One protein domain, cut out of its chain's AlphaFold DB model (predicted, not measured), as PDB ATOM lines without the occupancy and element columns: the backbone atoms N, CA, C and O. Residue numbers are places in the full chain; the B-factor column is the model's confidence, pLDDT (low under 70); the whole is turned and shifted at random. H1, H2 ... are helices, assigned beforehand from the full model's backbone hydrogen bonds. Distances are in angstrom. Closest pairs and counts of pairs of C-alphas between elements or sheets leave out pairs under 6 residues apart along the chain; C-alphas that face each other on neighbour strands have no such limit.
ATOM      1  N   LYS A  11       7.242   6.400 -20.882       88.88
ATOM      2  CA  LYS A  11       7.564   5.185 -21.637       88.88
ATOM      3  C   LYS A  11       8.473   5.472 -22.836       88.88
ATOM      4  O   LYS A  11       9.433   4.743 -23.043       88.88
ATOM      5  N   ASP A  12       8.219   6.557 -23.565       88.12
ATOM      6  CA  ASP A  12       9.019   6.956 -24.729       88.12
ATOM      7  C   ASP A  12      10.438   7.362 -24.309       88.12
ATOM      8  O   ASP A  12      11.412   7.041 -24.989       88.12
ATOM      9  N   VAL A  13      10.563   8.014 -23.147       90.19
ATOM     10  CA  VAL A  13      11.864   8.367 -22.561       90.19
ATOM     11  C   VAL A  13      12.649   7.106 -22.207       90.19
ATOM     12  O   VAL A  13      13.810   6.986 -22.589       90.19
ATOM     13  N   TRP A  14      12.015   6.137 -21.540       92.81
ATOM     14  CA  TRP A  14      12.655   4.861 -21.204       92.81
ATOM     15  C   TRP A  14      13.086   4.072 -22.440       92.81
ATOM     16  O   TRP A  14      14.185   3.519 -22.449       92.81
ATOM     17  N   ILE A  15      12.273   4.067 -23.501       92.31
ATOM     18  CA  ILE A  15      12.630   3.440 -24.780       92.31
ATOM     19  C   ILE A  15      13.882   4.108 -25.357       92.31
ATOM     20  O   ILE A  15      14.847   3.414 -25.674       92.31
ATOM     21  N   GLY A  16      13.914   5.441 -25.419       90.62
ATOM     22  CA  GLY A  16      15.075   6.186 -25.911       90.62
ATOM     23  C   GLY A  16      16.348   5.908 -25.108       90.62
ATOM     24  O   GLY A  16      17.392   5.618 -25.689       90.62
ATOM     25  N   VAL A  17      16.257   5.919 -23.775       93.19
ATOM     26  CA  VAL A  17      17.395   5.606 -22.893       93.19
ATOM     27  C   VAL A  17      17.875   4.172 -23.111       93.19
ATOM     28  O   VAL A  17      19.071   3.952 -23.287       93.19
ATOM     29  N   SER A  18      16.959   3.200 -23.158       93.12
ATOM     30  CA  SER A  18      17.315   1.792 -23.369       93.12
ATOM     31  C   SER A  18      18.036   1.576 -24.703       93.12
ATOM     32  O   SER A  18      19.034   0.863 -24.760       93.12
ATOM     33  N   PHE A  19      17.598   2.267 -25.757       93.75
ATOM     34  CA  PHE A  19      18.209   2.198 -27.078       93.75
ATOM     35  C   PHE A  19      19.643   2.744 -27.082       93.75
ATOM     36  O   PHE A  19      20.540   2.123 -27.650       93.75
ATOM     37  N   ILE A  20      19.881   3.868 -26.396       90.12
ATOM     38  CA  ILE A  20      21.223   4.459 -26.254       90.12
ATOM     39  C   ILE A  20      22.163   3.505 -25.509       90.12
ATOM     40  O   ILE A  20      23.308   3.326 -25.923       90.12
ATOM     41  N   VAL A  21      21.680   2.866 -24.440       92.75
ATOM     42  CA  VAL A  21      22.467   1.895 -23.665       92.75
ATOM     43  C   VAL A  21      22.860   0.700 -24.533       92.75
ATOM     44  O   VAL A  21      24.031   0.331 -24.557       92.75
ATOM     45  N   VAL A  22      21.918   0.129 -25.289       93.56
ATOM     46  CA  VAL A  22      22.207  -0.988 -26.204       93.56
ATOM     47  C   VAL A  22      23.271  -0.589 -27.224       93.56
ATOM     48  O   VAL A  22      24.266  -1.295 -27.364       93.56
ATOM     49  N   LEU A  23      23.113   0.570 -27.870       88.88
ATOM     50  CA  LEU A  23      24.081   1.071 -28.845       88.88
ATOM     51  C   LEU A  23      25.481   1.236 -28.250       88.88
ATOM     52  O   LEU A  23      26.459   0.850 -28.890       88.88
ATOM     53  N   TYR A  24      25.586   1.767 -27.031       87.88
ATOM     54  CA  TYR A  24      26.869   1.950 -26.355       87.88
ATOM     55  C   TYR A  24      27.637   0.630 -26.188       87.88
ATOM     56  O   TYR A  24      28.852   0.610 -26.369       87.88
ATOM     57  N   PHE A  25      26.942  -0.477 -25.913       90.62
ATOM     58  CA  PHE A  25      27.564  -1.799 -25.785       90.62
ATOM     59  C   PHE A  25      27.790  -2.510 -27.123       90.62
ATOM     60  O   PHE A  25      28.767  -3.247 -27.261       90.62
ATOM     61  N   THR A  26      26.924  -2.301 -28.120       91.88
ATOM     62  CA  THR A  26      27.049  -2.975 -29.423       91.88
ATOM     63  C   THR A  26      28.072  -2.314 -30.340       91.88
ATOM     64  O   THR A  26      28.767  -3.014 -31.063       91.88
ATOM     65  N   LEU A  27      28.203  -0.983 -30.325       88.94
ATOM     66  CA  LEU A  27      29.116  -0.247 -31.215       88.94
ATOM     67  C   LEU A  27      30.591  -0.691 -31.107       88.94
ATOM     68  O   LEU A  27      31.204  -0.908 -32.156       88.94
ATOM     69  N   PRO A  28      31.152  -0.927 -29.900       88.69
ATOM     70  CA  PRO A  28      32.507  -1.458 -29.757       88.69
ATOM     71  C   PRO A  28      32.721  -2.808 -30.452       88.69
ATOM     72  O   PRO A  28      33.818  -3.065 -30.938       88.69
ATOM     73  N   GLN A  29      31.685  -3.655 -30.546       91.25
ATOM     74  CA  GLN A  29      31.772  -4.963 -31.216       91.25
ATOM     75  C   GLN A  29      32.007  -4.827 -32.728       91.25
ATOM     76  O   GLN A  29      32.580  -5.716 -33.346       91.25
ATOM     77  N   PHE A  30      31.616  -3.694 -33.319       88.69
ATOM     78  CA  PHE A  30      31.848  -3.365 -34.728       88.69
ATOM     79  C   PHE A  30      33.127  -2.537 -34.944       88.69
ATOM     80  O   PHE A  30      33.314  -1.959 -36.012       88.69
ATOM     81  N   GLY A  31      33.997  -2.434 -33.931       87.19
ATOM     82  CA  GLY A  31      35.222  -1.628 -33.990       87.19
ATOM     83  C   GLY A  31      34.982  -0.118 -33.899       87.19
ATOM     84  O   GLY A  31      35.912   0.666 -34.085       87.19
ATOM     85  N   VAL A  32      33.753   0.311 -33.594       86.69
ATOM     86  CA  VAL A  32      33.407   1.725 -33.432       86.69
ATOM     87  C   VAL A  32      33.487   2.090 -31.958       86.69
ATOM     88  O   VAL A  32      32.701   1.612 -31.145       86.69
ATOM     89  N   ASN A  33      34.422   2.969 -31.600       87.56
ATOM     90  CA  ASN A  33      34.555   3.438 -30.226       87.56
ATOM     91  C   ASN A  33      33.486   4.517 -29.918       87.56
ATOM     92  O   ASN A  33      33.548   5.609 -30.495       87.56
ATOM     93  N   PRO A  34      32.543   4.277 -28.985       85.00
ATOM     94  CA  PRO A  34      31.506   5.244 -28.627       85.00
ATOM     95  C   PRO A  34      32.070   6.574 -28.120       85.00
ATOM     96  O   PRO A  34      31.481   7.625 -28.364       85.00
ATOM     97  N   TYR A  35      33.234   6.554 -27.460       86.44
ATOM     98  CA  TYR A  35      33.902   7.770 -26.995       86.44
ATOM     99  C   TYR A  35      34.305   8.677 -28.159       86.44
ATOM    100  O   TYR A  35      34.173   9.894 -28.058       86.44
ATOM    101  N   VAL A  36      34.732   8.094 -29.284       87.06
ATOM    102  CA  VAL A  36      35.082   8.860 -30.487       87.06
ATOM    103  C   VAL A  36      33.848   9.568 -31.035       87.06
ATOM    104  O   VAL A  36      33.925  10.755 -31.321       87.06
ATOM    105  N   ILE A  37      32.693   8.895 -31.087       86.25
ATOM    106  CA  ILE A  37      31.433   9.506 -31.544       86.25
ATOM    107  C   ILE A  37      31.072  10.724 -30.688       86.25
ATOM    108  O   ILE A  37      30.741  11.780 -31.229       86.25
ATOM    109  N   VAL A  38      31.153  10.600 -29.361       86.75
ATOM    110  CA  VAL A  38      30.826  11.698 -28.437       86.75
ATOM    111  C   VAL A  38      31.779  12.880 -28.628       86.75
ATOM    112  O   VAL A  38      31.327  14.020 -28.734       86.75
ATOM    113  N   ILE A  39      33.084  12.614 -28.733       89.88
ATOM    114  CA  ILE A  39      34.101  13.651 -28.952       89.88
ATOM    115  C   ILE A  39      33.890  14.337 -30.305       89.88
ATOM    116  O   ILE A  39      33.907  15.563 -30.374       89.88
ATOM    117  N   THR A  40      33.646  13.577 -31.375       89.88
ATOM    118  CA  THR A  40      33.382  14.134 -32.708       89.88
ATOM    119  C   THR A  40      32.124  14.994 -32.712       89.88
ATOM    120  O   THR A  40      32.138  16.069 -33.305       89.88
ATOM    121  N   LEU A  41      31.057  14.578 -32.023       90.31
ATOM    122  CA  LEU A  41      29.836  15.376 -31.906       90.31
ATOM    123  C   LEU A  41      30.104  16.704 -31.180       90.31
ATOM    124  O   LEU A  41      29.689  17.756 -31.665       90.31
ATOM    125  N   MET A  42      30.829  16.676 -30.057       91.56
ATOM    126  CA  MET A  42      31.231  17.896 -29.345       91.56
ATOM    127  C   MET A  42      32.092  18.808 -30.223       91.56
ATOM    128  O   MET A  42      31.799  19.997 -30.329       91.56
ATOM    129  N   ALA A  43      33.095  18.253 -30.907       92.69
ATOM    130  CA  ALA A  43      33.964  19.008 -31.806       92.69
ATOM    131  C   ALA A  43      33.187  19.611 -32.988       92.69
ATOM    132  O   ALA A  43      33.443  20.747 -33.378       92.69
ATOM    133  N   MET A  44      32.199  18.895 -33.535       94.00
ATOM    134  CA  MET A  44      31.305  19.424 -34.567       94.00
ATOM    135  C   MET A  44      30.471  20.590 -34.045       94.00
ATOM    136  O   MET A  44      30.371  21.610 -34.721       94.00
ATOM    137  N   VAL A  45      29.891  20.473 -32.848       94.25
ATOM    138  CA  VAL A  45      29.120  21.567 -32.233       94.25
ATOM    139  C   VAL A  45      30.010  22.788 -32.002       94.25
ATOM    140  O   VAL A  45      29.617  23.902 -32.351       94.25
ATOM    141  N   GLU A  46      31.221  22.597 -31.481       94.50
ATOM    142  CA  GLU A  46      32.191  23.682 -31.313       94.50
ATOM    143  C   GLU A  46      32.547  24.318 -32.661       94.50
ATOM    144  O   GLU A  46      32.494  25.535 -32.810       94.50
ATOM    145  N   TRP A  47      32.845  23.515 -33.680       96.94
ATOM    146  CA  TRP A  47      33.216  24.019 -34.999       96.94
ATOM    147  C   TRP A  47      32.074  24.804 -35.657       96.94
ATOM    148  O   TRP A  47      32.277  25.914 -36.147       96.94
ATOM    149  N   VAL A  48      30.846  24.281 -35.608       95.94
ATOM    150  CA  VAL A  48      29.657  24.962 -36.140       95.94
ATOM    151  C   VAL A  48      29.408  26.272 -35.390       95.94
ATOM    152  O   VAL A  48      29.157  27.302 -36.016       95.94
ATOM    153  N   THR A  49      29.509  26.276 -34.060       94.75
ATOM    154  CA  THR A  49      29.283  27.497 -33.268       94.75
ATOM    155  C   THR A  49      30.391  28.529 -33.452       94.75
ATOM    156  O   THR A  49      30.106  29.721 -33.529       94.75
ATOM    157  N   LYS A  50      31.642  28.097 -33.595       95.81
ATOM    158  CA  LYS A  50      32.793  28.980 -33.795       95.81
ATOM    159  C   LYS A  50      32.845  29.577 -35.194       95.81
ATOM    160  O   LYS A  50      33.165  30.754 -35.336       95.81
ATOM    161  N   TYR A  51      32.547  28.781 -36.219       96.00
ATOM    162  CA  TYR A  51      32.766  29.185 -37.607       96.00
ATOM    163  C   TYR A  51      31.492  29.528 -38.363       96.00
ATOM    164  O   TYR A  51      31.542  30.442 -39.172       96.00
ATOM    165  N   ILE A  52      30.363  28.852 -38.128       95.50
ATOM    166  CA  ILE A  52      29.125  29.074 -38.897       95.50
ATOM    167  C   ILE A  52      28.220  30.105 -38.218       95.50
ATOM    168  O   ILE A  52      27.681  30.987 -38.890       95.50
ATOM    169  N   LEU A  53      28.064  30.025 -36.892       95.62
ATOM    170  CA  LEU A  53      27.177  30.918 -36.136       95.62
ATOM    171  C   LEU A  53      27.453  32.413 -36.387       95.62
ATOM    172  O   LEU A  53      26.479  33.142 -36.589       95.62
ATOM    173  N   PRO A  54      28.714  32.895 -36.452       96.00
ATOM    174  CA  PRO A  54      28.980  34.310 -36.705       96.00
ATOM    175  C   PRO A  54      28.411  34.793 -38.043       96.00
ATOM    176  O   PRO A  54      27.828  35.872 -38.106       96.00
ATOM    177  N   TRP A  55      28.497  33.983 -39.103       96.88
ATOM    178  CA  TRP A  55      27.956  34.344 -40.419       96.88
ATOM    179  C   TRP A  55      26.437  34.409 -40.425       96.88
ATOM    180  O   TRP A  55      25.865  35.313 -41.034       96.88
ATOM    181  N   ILE A  56      25.782  33.480 -39.724       96.62
ATOM    182  CA  ILE A  56      24.326  33.507 -39.552       96.62
ATOM    183  C   ILE A  56      23.927  34.810 -38.854       96.62
ATOM    184  O   ILE A  56      23.038  35.513 -39.335       96.62
ATOM    185  N   VAL A  57      24.609  35.165 -37.762       96.75
ATOM    186  CA  VAL A  57      24.345  36.408 -37.023       96.75
ATOM    187  C   VAL A  57      24.561  37.632 -37.911       96.75
ATOM    188  O   VAL A  57      23.687  38.494 -37.961       96.75
ATOM    189  N   LEU A  58      25.664  37.698 -38.663       96.94
ATOM    190  CA  LEU A  58      25.950  38.811 -39.575       96.94
ATOM    191  C   LEU A  58      24.894  38.951 -40.675       96.94
ATOM    192  O   LEU A  58      24.407  40.054 -40.921       96.94
ATOM    193  N   TYR A  59      24.504  37.846 -41.312       97.06
ATOM    194  CA  TYR A  59      23.462  37.850 -42.337       97.06
ATOM    195  C   TYR A  59      22.152  38.428 -41.794       97.06
ATOM    196  O   TYR A  59      21.544  39.310 -42.410       97.06
ATOM    197  N   TRP A  60      21.731  37.961 -40.618       96.75
ATOM    198  CA  TRP A  60      20.515  38.449 -39.981       96.75
ATOM    199  C   TRP A  60      20.636  39.903 -39.528       96.75
ATOM    200  O   TRP A  60      19.689  40.660 -39.726       96.75
ATOM    201  N   ALA A  61      21.790  40.322 -39.005       96.81
ATOM    202  CA  ALA A  61      22.039  41.705 -38.606       96.81
ATOM    203  C   ALA A  61      21.921  42.667 -39.797       96.81
ATOM    204  O   ALA A  61      21.175  43.640 -39.730       96.81
ATOM    205  N   VAL A  62      22.572  42.361 -40.925       96.88
ATOM    206  CA  VAL A  62      22.479  43.177 -42.149       96.88
ATOM    207  C   VAL A  62      21.047  43.220 -42.672       96.88
ATOM    208  O   VAL A  62      20.549  44.284 -43.041       96.88
ATOM    209  N   ARG A  63      20.359  42.075 -42.694       95.69
ATOM    210  CA  ARG A  63      18.954  42.010 -43.113       95.69
ATOM    211  C   ARG A  63      18.064  42.887 -42.234       95.69
ATOM    212  O   ARG A  63      17.167  43.545 -42.756       95.69
ATOM    213  N   TRP A  64      18.309  42.888 -40.927       96.06
ATOM    214  CA  TRP A  64      17.535  43.671 -39.973       96.06
ATOM    215  C   TRP A  64      17.777  45.172 -40.142       96.06
ATOM    216  O   TRP A  64      16.817  45.930 -40.231       96.06
ATOM    217  N   ILE A  65      19.036  45.589 -40.314       96.19
ATOM    218  CA  ILE A  65      19.392  46.987 -40.603       96.19
ATOM    219  C   ILE A  65      18.707  47.468 -41.887       96.19
ATOM    220  O   ILE A  65      18.063  48.511 -41.876       96.19
ATOM    221  N   LYS A  66      18.743  46.677 -42.967       93.56
ATOM    222  CA  LYS A  66      18.060  47.030 -44.225       93.56
ATOM    223  C   LYS A  66      16.545  47.178 -44.072       93.56
ATOM    224  O   LYS A  66      15.940  48.004 -44.745       93.56
ATOM    225  N   GLN A  67      15.914  46.377 -43.213       94.38
ATOM    226  CA  GLN A  67      14.487  46.534 -42.920       94.38
ATOM    227  C   GLN A  67      14.181  47.805 -42.126       94.38
ATOM    228  O   GLN A  67      13.092  48.350 -42.285       94.38
ATOM    229  N   LEU A  68      15.106  48.250 -41.272       94.12
ATOM    230  CA  LEU A  68      14.972  49.497 -40.521       94.12
ATOM    231  C   LEU A  68      15.193  50.721 -41.414       94.12
ATOM    232  O   LEU A  68      14.438  51.670 -41.295       94.12
ATOM    233  N   GLU A  69      16.167  50.678 -42.324       89.75
ATOM    234  CA  GLU A  69      16.446  51.758 -43.287       89.75
ATOM    235  C   GLU A  69      15.347  51.907 -44.354       89.75
ATOM    236  O   GLU A  69      15.115  52.988 -44.878       89.75
ATOM    237  N   SER A  70      14.646  50.817 -44.674       79.12
ATOM    238  CA  SER A  70      13.523  50.816 -45.617       79.12
ATOM    239  C   SER A  70      12.202  51.335 -45.014       79.12
ATOM    240  O   SER A  70      11.191  51.332 -45.725       79.12
ATOM    241  N   ARG A  71      12.168  51.708 -43.730       57.75
ATOM    242  CA  ARG A  71      11.021  52.366 -43.084       57.75
ATOM    243  C   ARG A  71      11.277  53.855 -42.934       57.75
ATOM    244  O   ARG A  71      10.290  54.597 -43.119       57.75
TER     245      ARG A  71
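What this domain is: This is residues 11 to 71 of the 71 residues of an uncharacterized protein of Halobacillus litoralis (UniProt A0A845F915). Two helices meet at their ends and make an open L, a shorter arm H1 and a much longer arm H2, with a tight turn of chain at the corner. Both arms stick out from that corner, residues 11 to 22 of H1 and residues 36 to 69 of H2 standing free, and each arm has a kink on its way. The printed part has 61 residues, with two named helices in the order H1, H2 and no named strand; the class is all helix. The whole is extended, with a radius of gyration of the C-alphas of 20.4 A, and the C-alphas span 60 by 30 by 12 A.

Where its parts are: H1 holds residues 11 to 30 and is 28.9 A long from first to last C-alpha. It begins at C-alpha 11 at (7.564, 5.185, -21.637) and has a kink of 27 degrees near residue 24. H2 holds residues 34 to 69, from C-alpha 34 at (31.506, 5.244, -28.627) to C-alpha 69 at (16.446, 51.758, -43.287), a length of 51.0 A. It has a kink of 33 degrees near residue 53.

How they stand to each other: H1 and H2 touch only at the corner by their link, and only just, with 3 pairs of C-alphas within 8 A. H1 touches H2 with residues 24 to 28 alone, and H2 touches H1 with residue 34 alone. The closest C-alphas of the two are those of Tyr 24 and Pro 34, 6.1 A apart. Their lines stand at a steep tilt of 57 degrees, and they run opposite ways. Of the O i to N i+4 pairs, 13 of 16 in H1 and 29 of 32 in H2 are within hydrogen-bond range.

The domain as a whole: The two C-alphas farthest apart are those of Gln 29 and Arg 71, at 62.1 A. The printed part has no cut, and the link from H1 to H2, 3 residues, is tight. The mean pLDDT of the printed part is 91.5, and residue 71, the chain's last, is under 70.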